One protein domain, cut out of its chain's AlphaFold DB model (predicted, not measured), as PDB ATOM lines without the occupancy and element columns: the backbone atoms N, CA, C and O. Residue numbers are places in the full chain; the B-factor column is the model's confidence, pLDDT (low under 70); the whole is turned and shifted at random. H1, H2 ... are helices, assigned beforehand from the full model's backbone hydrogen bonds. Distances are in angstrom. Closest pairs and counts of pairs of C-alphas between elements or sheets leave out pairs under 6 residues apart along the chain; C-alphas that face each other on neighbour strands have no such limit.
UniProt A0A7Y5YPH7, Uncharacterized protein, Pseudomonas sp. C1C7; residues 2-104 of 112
ATOM      1  N   SER A   2     -29.120 -59.539  17.950       60.75
ATOM      2  CA  SER A   2     -28.415 -58.300  17.542       60.75
ATOM      3  C   SER A   2     -27.445 -58.488  16.363       60.75
ATOM      4  O   SER A   2     -27.239 -57.559  15.592       60.75
ATOM      5  N   SER A   3     -26.874 -59.689  16.209       65.50
ATOM      6  CA  SER A   3     -25.926 -60.015  15.131       65.50
ATOM      7  C   SER A   3     -26.567 -60.023  13.741       65.50
ATOM      8  O   SER A   3     -25.906 -59.655  12.778       65.50
ATOM      9  N   ASP A   4     -27.836 -60.421  13.635       83.88
ATOM     10  CA  ASP A   4     -28.515 -60.577  12.342       83.88
ATOM     11  C   ASP A   4     -28.877 -59.209  11.746       83.88
ATOM     12  O   ASP A   4     -28.588 -58.940  10.585       83.88
ATOM     13  N   ILE A   5     -29.370 -58.290  12.586       93.88
ATOM     14  CA  ILE A   5     -29.677 -56.906  12.191       93.88
ATOM     15  C   ILE A   5     -28.416 -56.180  11.709       93.88
ATOM     16  O   ILE A   5     -28.466 -55.430  10.738       93.88
ATOM     17  N   TRP A   6     -27.277 -56.390  12.378       94.19
ATOM     18  CA  TRP A   6     -26.020 -55.780  11.949       94.19
ATOM     19  C   TRP A   6     -25.558 -56.305  10.587       94.19
ATOM     20  O   TRP A   6     -25.145 -55.508   9.749       94.19
ATOM     21  N   CYS A   7     -25.660 -57.615  10.342       95.00
ATOM     22  CA  CYS A   7     -25.346 -58.194   9.036       95.00
ATOM     23  C   CYS A   7     -26.226 -57.596   7.929       95.00
ATOM     24  O   CYS A   7     -25.701 -57.199   6.889       95.00
ATOM     25  N   ASP A   8     -27.534 -57.464   8.166       95.69
ATOM     26  CA  ASP A   8     -28.461 -56.864   7.201       95.69
ATOM     27  C   ASP A   8     -28.114 -55.394   6.919       95.69
ATOM     28  O   ASP A   8     -27.994 -54.995   5.761       95.69
ATOM     29  N   ILE A   9     -27.861 -54.596   7.965       96.50
ATOM     30  CA  ILE A   9     -27.441 -53.194   7.818       96.50
ATOM     31  C   ILE A   9     -26.115 -53.092   7.056       96.50
ATOM     32  O   ILE A   9     -25.991 -52.252   6.167       96.50
ATOM     33  N   SER A  10     -25.129 -53.937   7.371       96.88
ATOM     34  CA  SER A  10     -23.825 -53.936   6.697       96.88
ATOM     35  C   SER A  10     -23.972 -54.208   5.200       96.88
ATOM     36  O   SER A  10     -23.404 -53.483   4.385       96.88
ATOM     37  N   ASN A  11     -24.794 -55.193   4.830       96.94
ATOM     38  CA  ASN A  11     -25.061 -55.522   3.430       96.94
ATOM     39  C   ASN A  11     -25.729 -54.353   2.685       96.94
ATOM     40  O   ASN A  11     -25.360 -54.049   1.548       96.94
ATOM     41  N   GLU A  12     -26.691 -53.669   3.309       97.94
ATOM     42  CA  GLU A  12     -27.330 -52.501   2.692       97.94
ATOM     43  C   GLU A  12     -26.381 -51.294   2.596       97.94
ATOM     44  O   GLU A  12     -26.399 -50.583   1.590       97.94
ATOM     45  N   LEU A  13     -25.487 -51.088   3.570       97.81
ATOM     46  CA  LEU A  13     -24.449 -50.051   3.500       97.81
ATOM     47  C   LEU A  13     -23.446 -50.311   2.367       97.81
ATOM     48  O   LEU A  13     -23.048 -49.372   1.675       97.81
ATOM     49  N   GLU A  14     -23.067 -51.567   2.127       97.88
ATOM     50  CA  GLU A  14     -22.202 -51.946   1.004       97.88
ATOM     51  C   GLU A  14     -22.876 -51.691  -0.352       97.88
ATOM     52  O   GLU A  14     -22.256 -51.137  -1.271       97.88
ATOM     53  N   ARG A  15     -24.169 -52.021  -0.469       97.88
ATOM     54  CA  ARG A  15     -24.975 -51.724  -1.666       97.88
ATOM     55  C   ARG A  15     -25.124 -50.227  -1.889       97.88
ATOM     56  O   ARG A  15     -24.959 -49.762  -3.021       97.88
ATOM     57  N   TYR A  16     -25.398 -49.475  -0.824       97.25
ATOM     58  CA  TYR A  16     -25.483 -48.021  -0.859       97.25
ATOM     59  C   TYR A  16     -24.159 -47.406  -1.314       97.25
ATOM     60  O   TYR A  16     -24.152 -46.637  -2.267       97.25
ATOM     61  N   SER A  17     -23.038 -47.793  -0.701       97.12
ATOM     62  CA  SER A  17     -21.700 -47.291  -1.042       97.12
ATOM     63  C   SER A  17     -21.335 -47.553  -2.508       97.12
ATOM     64  O   SER A  17     -20.882 -46.654  -3.227       97.12
ATOM     65  N   SER A  18     -21.616 -48.768  -2.985       97.75
ATOM     66  CA  SER A  18     -21.387 -49.150  -4.382       97.75
ATOM     67  C   SER A  18     -22.247 -48.319  -5.338       97.75
ATOM     68  O   SER A  18     -21.738 -47.729  -6.291       97.75
ATOM     69  N   SER A  19     -23.544 -48.204  -5.047       97.44
ATOM     70  CA  SER A  19     -24.489 -47.436  -5.864       97.44
ATOM     71  C   SER A  19     -24.149 -45.947  -5.875       97.44
ATOM     72  O   SER A  19     -24.138 -45.320  -6.930       97.44
ATOM     73  N   TYR A  20     -23.809 -45.384  -4.715       97.06
ATOM     74  CA  TYR A  20     -23.412 -43.990  -4.556       97.06
ATOM     75  C   TYR A  20     -22.193 -43.655  -5.420       97.06
ATOM     76  O   TYR A  20     -22.192 -42.648  -6.130       97.06
ATOM     77  N   THR A  21     -21.181 -44.526  -5.412       96.88
ATOM     78  CA  THR A  21     -19.969 -44.363  -6.227       96.88
ATOM     79  C   THR A  21     -20.293 -44.370  -7.720       96.88
ATOM     80  O   THR A  21     -19.839 -43.491  -8.452       96.88
ATOM     81  N   ILE A  22     -21.121 -45.315  -8.171       97.81
ATOM     82  CA  ILE A  22     -21.528 -45.420  -9.578       97.81
ATOM     83  C   ILE A  22     -22.336 -44.186 -10.008       97.81
ATOM     84  O   ILE A  22     -22.065 -43.603 -11.057       97.81
ATOM     85  N   ILE A  23     -23.293 -43.735  -9.191       97.94
ATOM     86  CA  ILE A  23     -24.092 -42.537  -9.494       97.94
ATOM     87  C   ILE A  23     -23.183 -41.309  -9.613       97.94
ATOM     88  O   ILE A  23     -23.328 -40.536 -10.558       97.94
ATOM     89  N   ARG A  24     -22.204 -41.143  -8.714       97.25
ATOM     90  CA  ARG A  24     -21.228 -40.043  -8.790       97.25
ATOM     91  C   ARG A  24     -20.432 -40.054 -10.097       97.25
ATOM     92  O   ARG A  24     -20.249 -38.988 -10.674       97.25
ATOM     93  N   GLN A  25     -20.018 -41.220 -10.587       96.69
ATOM     94  CA  GLN A  25     -19.328 -41.331 -11.878       96.69
ATOM     95  C   GLN A  25     -20.220 -40.872 -13.040       96.69
ATOM     96  O   GLN A  25     -19.776 -40.104 -13.890       96.69
ATOM     97  N   TYR A  26     -21.495 -41.272 -13.056       96.94
ATOM     98  CA  TYR A  26     -22.438 -40.801 -14.073       96.94
ATOM     99  C   TYR A  26     -22.719 -39.298 -13.976       96.94
ATOM    100  O   TYR A  26     -22.880 -38.644 -15.003       96.94
ATOM    101  N   LEU A  27     -22.746 -38.729 -12.768       96.81
ATOM    102  CA  LEU A  27     -22.871 -37.282 -12.590       96.81
ATOM    103  C   LEU A  27     -21.665 -36.526 -13.167       96.81
ATOM    104  O   LEU A  27     -21.860 -35.491 -13.798       96.81
ATOM    105  N   SER A  28     -20.447 -37.064 -13.055       94.19
ATOM    106  CA  SER A  28     -19.273 -36.483 -13.725       94.19
ATOM    107  C   SER A  28     -19.404 -36.508 -15.253       94.19
ATOM    108  O   SER A  28     -19.077 -35.525 -15.910       94.19
ATOM    109  N   VAL A  29     -19.973 -37.574 -15.826       94.44
ATOM    110  CA  VAL A  29     -20.284 -37.626 -17.269       94.44
ATOM    111  C   VAL A  29     -21.336 -36.576 -17.651       94.44
ATOM    112  O   VAL A  29     -21.232 -35.945 -18.703       94.44
ATOM    113  N   TYR A  30     -22.341 -36.342 -16.799       92.69
ATOM    114  CA  TYR A  30     -23.308 -35.262 -17.006       92.69
ATOM    115  C   TYR A  30     -22.648 -33.879 -16.998       92.69
ATOM    116  O   TYR A  30     -22.991 -33.055 -17.844       92.69
ATOM    117  N   GLU A  31     -21.692 -33.622 -16.100       92.94
ATOM    118  CA  GLU A  31     -20.925 -32.366 -16.097       92.94
ATOM    119  C   GLU A  31     -20.177 -32.157 -17.416       92.94
ATOM    120  O   GLU A  31     -20.299 -31.096 -18.030       92.94
ATOM    121  N   GLU A  32     -19.451 -33.173 -17.884       92.62
ATOM    122  CA  GLU A  32     -18.730 -33.122 -19.161       92.62
ATOM    123  C   GLU A  32     -19.682 -32.884 -20.339       92.62
ATOM    124  O   GLU A  32     -19.406 -32.049 -21.208       92.62
ATOM    125  N   LYS A  33     -20.844 -33.553 -20.343       92.81
ATOM    126  CA  LYS A  33     -21.885 -33.337 -21.355       92.81
ATOM    127  C   LYS A  33     -22.385 -31.891 -21.338       92.81
ATOM    128  O   LYS A  33     -22.491 -31.285 -22.402       92.81
ATOM    129  N   CYS A  34     -22.656 -31.320 -20.164       91.75
ATOM    130  CA  CYS A  34     -23.091 -29.927 -20.051       91.75
ATOM    131  C   CYS A  34     -22.036 -28.964 -20.604       91.75
ATOM    132  O   CYS A  34     -22.370 -28.085 -21.394       91.75
ATOM    133  N   ILE A  35     -20.762 -29.156 -20.244       91.19
ATOM    134  CA  ILE A  35     -19.647 -28.340 -20.746       91.19
ATOM    135  C   ILE A  35     -19.573 -28.419 -22.275       91.19
ATOM    136  O   ILE A  35     -19.502 -27.384 -22.940       91.19
ATOM    137  N   SER A  36     -19.652 -29.625 -22.841       92.75
ATOM    138  CA  SER A  36     -19.636 -29.827 -24.293       92.75
ATOM    139  C   SER A  36     -20.809 -29.128 -24.988       92.75
ATOM    140  O   SER A  36     -20.619 -28.475 -26.013       92.75
ATOM    141  N   LEU A  37     -22.017 -29.218 -24.430       93.38
ATOM    142  CA  LEU A  37     -23.198 -28.551 -24.981       93.38
ATOM    143  C   LEU A  37     -23.079 -27.026 -24.920       93.38
ATOM    144  O   LEU A  37     -23.367 -26.355 -25.907       93.38
ATOM    145  N   ILE A  38     -22.592 -26.469 -23.809       91.38
ATOM    146  CA  ILE A  38     -22.347 -25.025 -23.671       91.38
ATOM    147  C   ILE A  38     -21.319 -24.556 -24.711       91.38
ATOM    148  O   ILE A  38     -21.514 -23.526 -25.357       91.38
ATOM    149  N   GLN A  39     -20.253 -25.331 -24.931       91.06
ATOM    150  CA  GLN A  39     -19.263 -25.039 -25.971       91.06
ATOM    151  C   GLN A  39     -19.883 -25.074 -27.374       91.06
ATOM    152  O   GLN A  39     -19.631 -24.164 -28.164       91.06
ATOM    153  N   LYS A  40     -20.738 -26.061 -27.676       93.00
ATOM    154  CA  LYS A  40     -21.480 -26.113 -28.947       93.00
ATOM    155  C   LYS A  40     -22.351 -24.873 -29.140       93.00
ATOM    156  O   LYS A  40     -22.232 -24.222 -30.171       93.00
ATOM    157  N   VAL A  41     -23.138 -24.491 -28.129       92.44
ATOM    158  CA  VAL A  41     -23.958 -23.264 -28.154       92.44
ATOM    159  C   VAL A  41     -23.095 -22.031 -28.434       92.44
ATOM    160  O   VAL A  41     -23.463 -21.202 -29.264       92.44
ATOM    161  N   SER A  42     -21.930 -21.918 -27.786       91.00
ATOM    162  CA  SER A  42     -21.013 -20.786 -27.985       91.00
ATOM    163  C   SER A  42     -20.448 -20.695 -29.410       91.00
ATOM    164  O   SER A  42     -20.134 -19.600 -29.875       91.00
ATOM    165  N   ALA A  43     -20.338 -21.835 -30.100       92.31
ATOM    166  CA  ALA A  43     -19.798 -21.943 -31.449       92.31
ATOM    167  C   ALA A  43     -20.848 -21.721 -32.554       92.31
ATOM    168  O   ALA A  43     -20.473 -21.507 -33.705       92.31
ATOM    169  N   CYS A  44     -22.145 -21.754 -32.228       93.81
ATOM    170  CA  CYS A  44     -23.229 -21.509 -33.180       93.81
ATOM    171  C   CYS A  44     -23.266 -20.043 -33.647       93.81
ATOM    172  O   CYS A  44     -23.195 -19.103 -32.845       93.81
ATOM    173  N   PHE A  45     -23.475 -19.832 -34.948       92.50
ATOM    174  CA  PHE A  45     -23.552 -18.496 -35.542       92.50
ATOM    175  C   PHE A  45     -24.914 -17.837 -35.322       92.50
ATOM    176  O   PHE A  45     -25.008 -16.607 -35.357       92.50
ATOM    177  N   SER A  46     -25.951 -18.636 -35.060       95.31
ATOM    178  CA  SER A  46     -27.304 -18.161 -34.777       95.31
ATOM    179  C   SER A  46     -27.956 -18.891 -33.601       95.31
ATOM    180  O   SER A  46     -27.558 -19.991 -33.223       95.31
ATOM    181  N   PHE A  47     -28.993 -18.271 -33.028       94.62
ATOM    182  CA  PHE A  47     -29.818 -18.896 -31.992       94.62
ATOM    183  C   PHE A  47     -30.558 -20.139 -32.511       94.62
ATOM    184  O   PHE A  47     -30.732 -21.101 -31.770       94.62
ATOM    185  N   GLU A  48     -30.958 -20.134 -33.785       96.50
ATOM    186  CA  GLU A  48     -31.680 -21.256 -34.391       96.50
ATOM    187  C   GLU A  48     -30.802 -22.515 -34.453       96.50
ATOM    188  O   GLU A  48     -31.248 -23.591 -34.069       96.50
ATOM    189  N   GLU A  49     -29.524 -22.366 -34.817       96.19
ATOM    190  CA  GLU A  49     -28.536 -23.459 -34.797       96.19
ATOM    191  C   GLU A  49     -28.294 -24.019 -33.388       96.19
ATOM    192  O   GLU A  49     -27.964 -25.192 -33.231       96.19
ATOM    193  N   ALA A  50     -28.456 -23.191 -32.351       95.81
ATOM    194  CA  ALA A  50     -28.231 -23.594 -30.968       95.81
ATOM    195  C   ALA A  50     -29.425 -24.339 -30.345       95.81
ATOM    196  O   ALA A  50     -29.283 -24.876 -29.243       95.81
ATOM    197  N   ARG A  51     -30.597 -24.382 -31.005       95.50
ATOM    198  CA  ARG A  51     -31.833 -24.932 -30.417       95.50
ATOM    199  C   ARG A  51     -31.694 -26.378 -29.966       95.50
ATOM    200  O   ARG A  51     -32.041 -26.665 -28.825       95.50
ATOM    201  N   GLU A  52     -31.121 -27.241 -30.801       96.12
ATOM    202  CA  GLU A  52     -30.923 -28.657 -30.458       96.12
ATOM    203  C   GLU A  52     -30.011 -28.819 -29.232       96.12
ATOM    204  O   GLU A  52     -30.277 -29.630 -28.348       96.12
ATOM    205  N   SER A  53     -28.971 -27.985 -29.115       95.62
ATOM    206  CA  SER A  53     -28.094 -28.007 -27.937       95.62
ATOM    207  C   SER A  53     -28.817 -27.529 -26.674       95.62
ATOM    208  O   SER A  53     -28.566 -28.062 -25.594       95.62
ATOM    209  N   PHE A  54     -29.736 -26.563 -26.785       95.50
ATOM    210  CA  PHE A  54     -30.599 -26.168 -25.669       95.50
ATOM    211  C   PHE A  54     -31.592 -27.264 -25.281       95.50
ATOM    212  O   PHE A  54     -31.790 -27.489 -24.088       95.50
ATOM    213  N   ASP A  55     -32.178 -27.971 -26.247       97.00
ATOM    214  CA  ASP A  55     -33.073 -29.096 -25.960       97.00
ATOM    215  C   ASP A  55     -32.354 -30.173 -25.140       97.00
ATOM    216  O   ASP A  55     -32.873 -30.621 -24.113       97.00
ATOM    217  N   GLU A  56     -31.118 -30.507 -25.523       96.81
ATOM    218  CA  GLU A  56     -30.275 -31.428 -24.761       96.81
ATOM    219  C   GLU A  56     -29.883 -30.878 -23.378       96.81
ATOM    220  O   GLU A  56     -29.901 -31.625 -22.397       96.81
ATOM    221  N   LEU A  57     -29.543 -29.587 -23.258       94.94
ATOM    222  CA  LEU A  57     -29.217 -28.962 -21.966       94.94
ATOM    223  C   LEU A  57     -30.395 -29.039 -20.991       94.94
ATOM    224  O   LEU A  57     -30.208 -29.384 -19.822       94.94
ATOM    225  N   HIS A  58     -31.608 -28.760 -21.465       96.00
ATOM    226  CA  HIS A  58     -32.802 -28.826 -20.630       96.00
ATOM    227  C   HIS A  58     -33.230 -30.270 -20.339       96.00
ATOM    228  O   HIS A  58     -33.772 -30.541 -19.270       96.00
ATOM    229  N   GLU A  59     -32.949 -31.232 -21.221       97.06
ATOM    230  CA  GLU A  59     -33.118 -32.653 -20.895       97.06
ATOM    231  C   GLU A  59     -32.206 -33.073 -19.738       97.06
ATOM    232  O   GLU A  59     -32.667 -33.674 -18.764       97.06
ATOM    233  N   VAL A  60     -30.929 -32.688 -19.802       95.69
ATOM    234  CA  VAL A  60     -29.977 -32.915 -18.711       95.69
ATOM    235  C   VAL A  60     -30.456 -32.240 -17.423       95.69
ATOM    236  O   VAL A  60     -30.473 -32.882 -16.372       95.69
ATOM    237  N   GLN A  61     -30.903 -30.982 -17.497       95.88
ATOM    238  CA  GLN A  61     -31.423 -30.254 -16.338       95.88
ATOM    239  C   GLN A  61     -32.613 -30.978 -15.693       95.88
ATOM    240  O   GLN A  61     -32.621 -31.158 -14.475       95.88
ATOM    241  N   ARG A  62     -33.580 -31.466 -16.480       97.75
ATOM    242  CA  ARG A  62     -34.740 -32.218 -15.963       97.75
ATOM    243  C   ARG A  62     -34.329 -33.517 -15.269       97.75
ATOM    244  O   ARG A  62     -34.888 -33.868 -14.222       97.75
ATOM    245  N   ASN A  63     -33.331 -34.214 -15.809       97.38
ATOM    246  CA  ASN A  63     -32.786 -35.422 -15.192       97.38
ATOM    247  C   ASN A  63     -32.097 -35.101 -13.857       97.38
ATOM    248  O   ASN A  63     -32.369 -35.766 -12.859       97.38
ATOM    249  N   LEU A  64     -31.280 -34.044 -13.799       97.12
ATOM    250  CA  LEU A  64     -30.627 -33.588 -12.565       97.12
ATOM    251  C   LEU A  64     -31.637 -33.111 -11.512       97.12
ATOM    252  O   LEU A  64     -31.527 -33.483 -10.344       97.12
ATOM    253  N   SER A  65     -32.676 -32.382 -11.922       97.38
ATOM    254  CA  SER A  65     -33.804 -32.010 -11.059       97.38
ATOM    255  C   SER A  65     -34.510 -33.237 -10.484       97.38
ATOM    256  O   SER A  65     -34.824 -33.273  -9.295       97.38
ATOM    257  N   THR A  66     -34.704 -34.284 -11.289       98.12
ATOM    258  CA  THR A  66     -35.279 -35.550 -10.811       98.12
ATOM    259  C   THR A  66     -34.361 -36.225  -9.789       98.12
ATOM    260  O   THR A  66     -34.826 -36.642  -8.729       98.12
ATOM    261  N   ILE A  67     -33.055 -36.292 -10.059       97.69
ATOM    262  CA  ILE A  67     -32.053 -36.839  -9.131       97.69
ATOM    263  C   ILE A  67     -32.085 -36.085  -7.789       97.69
ATOM    264  O   ILE A  67     -32.136 -36.717  -6.735       97.69
ATOM    265  N   LYS A  68     -32.138 -34.749  -7.829       97.31
ATOM    266  CA  LYS A  68     -32.144 -33.887  -6.641       97.31
ATOM    267  C   LYS A  68     -33.441 -33.971  -5.839       97.31
ATOM    268  O   LYS A  68     -33.386 -34.122  -4.627       97.31
ATOM    269  N   TYR A  69     -34.598 -33.816  -6.481       96.94
ATOM    270  CA  TYR A  69     -35.862 -33.605  -5.766       96.94
ATOM    271  C   TYR A  69     -36.687 -34.878  -5.585       96.94
ATOM    272  O   TYR A  69     -37.377 -35.009  -4.582       96.94
ATOM    273  N   LYS A  70     -36.641 -35.819  -6.538       97.88
ATOM    274  CA  LYS A  70     -37.397 -37.078  -6.434       97.88
ATOM    275  C   LYS A  70     -36.625 -38.142  -5.664       97.88
ATOM    276  O   LYS A  70     -37.226 -38.899  -4.910       97.88
ATOM    277  N   PHE A  71     -35.321 -38.235  -5.910       97.38
ATOM    278  CA  PHE A  71     -34.463 -39.251  -5.299       97.38
ATOM    279  C   PHE A  71     -33.616 -38.717  -4.144       97.38
ATOM    280  O   PHE A  71     -32.891 -39.499  -3.536       97.38
ATOM    281  N   GLU A  72     -33.694 -37.412  -3.855       97.38
ATOM    282  CA  GLU A  72     -32.943 -36.748  -2.779       97.38
ATOM    283  C   GLU A  72     -31.431 -37.028  -2.836       97.38
ATOM    284  O   GLU A  72     -30.729 -37.006  -1.823       97.38
ATOM    285  N   PHE A  73     -30.901 -37.298  -4.035       97.62
ATOM    286  CA  PHE A  73     -29.495 -37.625  -4.200       97.62
ATOM    287  C   PHE A  73     -28.663 -36.335  -4.256       97.62
ATOM    288  O   PHE A  73     -28.980 -35.423  -5.029       97.62
ATOM    289  N   PRO A  74     -27.570 -36.241  -3.477       96.00
ATOM    290  CA  PRO A  74     -26.781 -35.023  -3.393       96.00
ATOM    291  C   PRO A  74     -25.996 -34.768  -4.686       96.00
ATOM    292  O   PRO A  74     -25.093 -35.522  -5.060       96.00
ATOM    293  N   LEU A  75     -26.303 -33.647  -5.333       95.94
ATOM    294  CA  LEU A  75     -25.501 -33.074  -6.412       95.94
ATOM    295  C   LEU A  75     -24.348 -32.239  -5.823       95.94
ATOM    296  O   LEU A  75     -24.415 -31.815  -4.670       95.94
ATOM    297  N   ASN A  76     -23.271 -32.033  -6.583       93.62
ATOM    298  CA  ASN A  76     -22.245 -31.051  -6.206       93.62
ATOM    299  C   ASN A  76     -22.679 -29.630  -6.595       93.62
ATOM    300  O   ASN A  76     -23.639 -29.459  -7.346       93.62
ATOM    301  N   ASP A  77     -21.952 -28.625  -6.113       91.12
ATOM    302  CA  ASP A  77     -22.305 -27.211  -6.293       91.12
ATOM    303  C   ASP A  77     -22.458 -26.823  -7.770       91.12
ATOM    304  O   ASP A  77     -23.426 -26.174  -8.147       91.12
ATOM    305  N   ARG A  78     -21.579 -27.337  -8.636       90.44
ATOM    306  CA  ARG A  78     -21.622 -27.121 -10.091       90.44
ATOM    307  C   ARG A  78     -22.938 -27.596 -10.711       90.44
ATOM    308  O   ARG A  78     -23.613 -26.846 -11.417       90.44
ATOM    309  N   LEU A  79     -23.328 -28.841 -10.440       93.31
ATOM    310  CA  LEU A  79     -24.584 -29.395 -10.943       93.31
ATOM    311  C   LEU A  79     -25.807 -28.775 -10.259       93.31
ATOM    312  O   LEU A  79     -26.854 -28.664 -10.894       93.31
ATOM    313  N   LEU A  80     -25.700 -28.355  -8.994       92.94
ATOM    314  CA  LEU A  80     -26.761 -27.626  -8.293       92.94
ATOM    315  C   LEU A  80     -27.036 -26.275  -8.951       92.94
ATOM    316  O   LEU A  80     -28.197 -25.984  -9.252       92.94
ATOM    317  N   ASP A  81     -25.988 -25.502  -9.217       90.75
ATOM    318  CA  ASP A  81     -26.081 -24.212  -9.888       90.75
ATOM    319  C   ASP A  81     -26.657 -24.391 -11.290       90.75
ATOM    320  O   ASP A  81     -27.643 -23.742 -11.641       90.75
ATOM    321  N   PHE A  82     -26.124 -25.335 -12.071       92.00
ATOM    322  CA  PHE A  82     -26.669 -25.668 -13.388       92.00
ATOM    323  C   PHE A  82     -28.171 -25.984 -13.330       92.00
ATOM    324  O   PHE A  82     -28.957 -25.439 -14.108       92.00
ATOM    325  N   THR A  83     -28.576 -26.824 -12.373       93.12
ATOM    326  CA  THR A  83     -29.974 -27.239 -12.203       93.12
ATOM    327  C   THR A  83     -30.885 -26.053 -11.893       93.12
ATOM    328  O   THR A  83     -32.009 -26.012 -12.387       93.12
ATOM    329  N   TYR A  84     -30.403 -25.096 -11.095       91.38
ATOM    330  CA  TYR A  84     -31.135 -23.887 -10.722       91.38
ATOM    331  C   TYR A  84     -31.247 -22.892 -11.885       91.38
ATOM    332  O   TYR A  84     -32.334 -22.409 -12.196       91.38
ATOM    333  N   TYR A  85     -30.132 -22.595 -12.550       90.44
ATOM    334  CA  TYR A  85     -30.066 -21.564 -13.584       90.44
ATOM    335  C   TYR A  85     -30.789 -21.943 -14.886       90.44
ATOM    336  O   TYR A  85     -31.302 -21.053 -15.568       90.44
ATOM    337  N   LEU A  86     -30.851 -23.238 -15.225       92.00
ATOM    338  CA  LEU A  86     -31.543 -23.739 -16.422       92.00
ATOM    339  C   LEU A  86     -32.936 -24.333 -16.148       92.00
ATOM    340  O   LEU A  86     -33.498 -24.986 -17.027       92.00
ATOM    341  N   ASP A  87     -33.509 -24.120 -14.960       92.94
ATOM    342  CA  ASP A  87     -34.843 -24.647 -14.622       92.94
ATOM    343  C   ASP A  87     -35.957 -24.063 -15.497       92.94
ATOM    344  O   ASP A  87     -36.900 -24.746 -15.896       92.94
ATOM    345  N   ARG A  88     -35.819 -22.786 -15.857       93.56
ATOM    346  CA  ARG A  88     -36.726 -22.127 -16.788       93.56
ATOM    347  C   ARG A  88     -36.346 -22.492 -18.224       93.56
ATOM    348  O   ARG A  88     -35.279 -22.103 -18.687       93.56
ATOM    349  N   ASP A  89     -37.248 -23.190 -18.912       95.00
ATOM    350  CA  ASP A  89     -37.122 -23.598 -20.317       95.00
ATOM    351  C   ASP A  89     -38.195 -22.905 -21.179       95.00
ATOM    352  O   ASP A  89     -39.268 -23.444 -21.449       95.00
ATOM    353  N   ASP A  90     -37.920 -21.662 -21.566       95.25
ATOM    354  CA  ASP A  90     -38.713 -20.918 -22.548       95.25
ATOM    355  C   ASP A  90     -37.832 -20.128 -23.526       95.25
ATOM    356  O   ASP A  90     -36.645 -19.898 -23.295       95.25
ATOM    357  N   ASP A  91     -38.425 -19.666 -24.627       95.12
ATOM    358  CA  ASP A  91     -37.706 -18.967 -25.698       95.12
ATOM    359  C   ASP A  91     -36.941 -17.717 -25.207       95.12
ATOM    360  O   ASP A  91     -35.892 -17.384 -25.759       95.12
ATOM    361  N   TYR A  92     -37.421 -17.031 -24.160       94.94
ATOM    362  CA  TYR A  92     -36.738 -15.862 -23.591       94.94
ATOM    363  C   TYR A  92     -35.517 -16.272 -22.771       94.94
ATOM    364  O   TYR A  92     -34.445 -15.694 -22.939       94.94
ATOM    365  N   SER A  93     -35.663 -17.278 -21.908       93.62
ATOM    366  CA  SER A  93     -34.564 -17.827 -21.109       93.62
ATOM    367  C   SER A  93     -33.464 -18.428 -21.989       93.62
ATOM    368  O   SER A  93     -32.285 -18.160 -21.758       93.62
ATOM    369  N   ARG A  94     -33.828 -19.136 -23.064       95.38
ATOM    370  CA  ARG A  94     -32.872 -19.677 -24.037       95.38
ATOM    371  C   ARG A  94     -32.126 -18.572 -24.782       95.38
ATOM    372  O   ARG A  94     -30.907 -18.648 -24.911       95.38
ATOM    373  N   LYS A  95     -32.815 -17.514 -25.231       95.62
ATOM    374  CA  LYS A  95     -32.167 -16.351 -25.870       95.62
ATOM    375  C   LYS A  95     -31.220 -15.631 -24.919       95.62
ATOM    376  O   LYS A  95     -30.095 -15.329 -25.302       95.62
ATOM    377  N   TYR A  96     -31.647 -15.423 -23.675       93.50
ATOM    378  CA  TYR A  96     -30.801 -14.851 -22.634       93.50
ATOM    379  C   TYR A  96     -29.515 -15.668 -22.467       93.50
ATOM    380  O   TYR A  96     -28.421 -15.119 -22.575       93.50
ATOM    381  N   TRP A  97     -29.630 -16.985 -22.273       92.62
ATOM    382  CA  TRP A  97     -28.467 -17.853 -22.097       92.62
ATOM    383  C   TRP A  97     -27.595 -17.957 -23.347       92.62
ATOM    384  O   TRP A  97     -26.375 -18.010 -23.214       92.62
ATOM    385  N   TYR A  98     -28.178 -17.921 -24.548       94.50
ATOM    386  CA  TYR A  98     -27.420 -17.858 -25.799       94.50
ATOM    387  C   TYR A  98     -26.508 -16.624 -25.826       94.50
ATOM    388  O   TYR A  98     -25.313 -16.747 -26.093       94.50
ATOM    389  N   GLU A  99     -27.041 -15.451 -25.474       92.50
ATOM    390  CA  GLU A  99     -26.258 -14.215 -25.371       92.50
ATOM    391  C   GLU A  99     -25.192 -14.296 -24.271       92.50
ATOM    392  O   GLU A  99     -24.045 -13.920 -24.509       92.50
ATOM    393  N   GLN A 100     -25.531 -14.820 -23.085       90.06
ATOM    394  CA  GLN A 100     -24.570 -14.963 -21.983       90.06
ATOM    395  C   GLN A 100     -23.385 -15.851 -22.383       90.06
ATOM    396  O   GLN A 100     -22.231 -15.431 -22.286       90.06
ATOM    397  N   VAL A 101     -23.672 -17.047 -22.903       87.94
ATOM    398  CA  VAL A 101     -22.661 -18.026 -23.318       87.94
ATOM    399  C   VAL A 101     -21.771 -17.461 -24.428       87.94
ATOM    400  O   VAL A 101     -20.552 -17.622 -24.389       87.94
ATOM    401  N   ARG A 102     -22.351 -16.738 -25.395       85.31
ATOM    402  CA  ARG A 102     -21.593 -16.100 -26.480       85.31
ATOM    403  C   ARG A 102     -20.723 -14.929 -26.037       85.31
ATOM    404  O   ARG A 102     -19.681 -14.700 -26.646       85.31
ATOM    405  N   ASN A 103     -21.114 -14.213 -24.989       83.69
ATOM    406  CA  ASN A 103     -20.340 -13.100 -24.434       83.69
ATOM    407  C   ASN A 103     -19.194 -13.564 -23.517       83.69
ATOM    408  O   ASN A 103     -18.607 -12.754 -22.803       83.69
ATOM    409  N   GLY A 104     -18.880 -14.865 -23.515       70.94
ATOM    410  CA  GLY A 104     -17.879 -15.449 -22.627       70.94
ATOM    411  C   GLY A 104     -18.320 -15.451 -21.166       70.94
ATOM    412  O   GLY A 104     -17.504 -15.730 -20.284       70.94
TER     413      GLY A 104
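Overview. This is residues 2 to 104 of the 112 residues of an uncharacterized protein of Pseudomonas sp. C1C7 (UniProt A0A7Y5YPH7). Long helix H1 and H2, which folds back beside residues 30 to 41 of H1, make a helical hairpin; short H3 packs steeply on residues 61 to 65 of H2, and H4 makes a corner with H1 near the hairpin's turn, where residues 98 to 102 of H4 meet residues 38 to 43 of H1. Residues 2 to 19 of H1 stick out as a free arm, and the spans are 65 by 20 by 20 A. The 103 printed residues, all helix in class, have four named helices in the order H1, H2, H3, H4; the whole is loose, with a radius of gyration of the C-alphas of 18.2 A.

Arrangement. H1, residues 2 to 43, touches H2, residues 51 to 69, at a shallow tilt of 21 degrees, opposite ways; their closest C-alphas, Leu 37 and Ser 53, are 5.7 A apart. H4, residues 91 to 102, touches residues 38 to 43 of H1 alone, about perpendicular at 77 degrees; the closest C-alphas, Ser 42 and Arg 102, are 5.0 A apart. H3, residues 77 to 85, touches residues 61 to 65 of H2 alone, at a steep tilt of 64 degrees; the closest C-alphas, Gln 61 and Thr 83, are 5.3 A apart. In H1, H2, H3 and H4 every O i to N i+4 pair is within hydrogen-bond range.

Along the chain. H1 runs 61.6 A from C-alpha 2 at (-28.415, -58.300, 17.542); H2 runs 26.4 A. H4 ends at C-alpha 102, (-21.593, -16.100, -26.480).

Size, cuts and confidence. The printed part has no cut and no long link; residues 2 to 3 are under pLDDT 70.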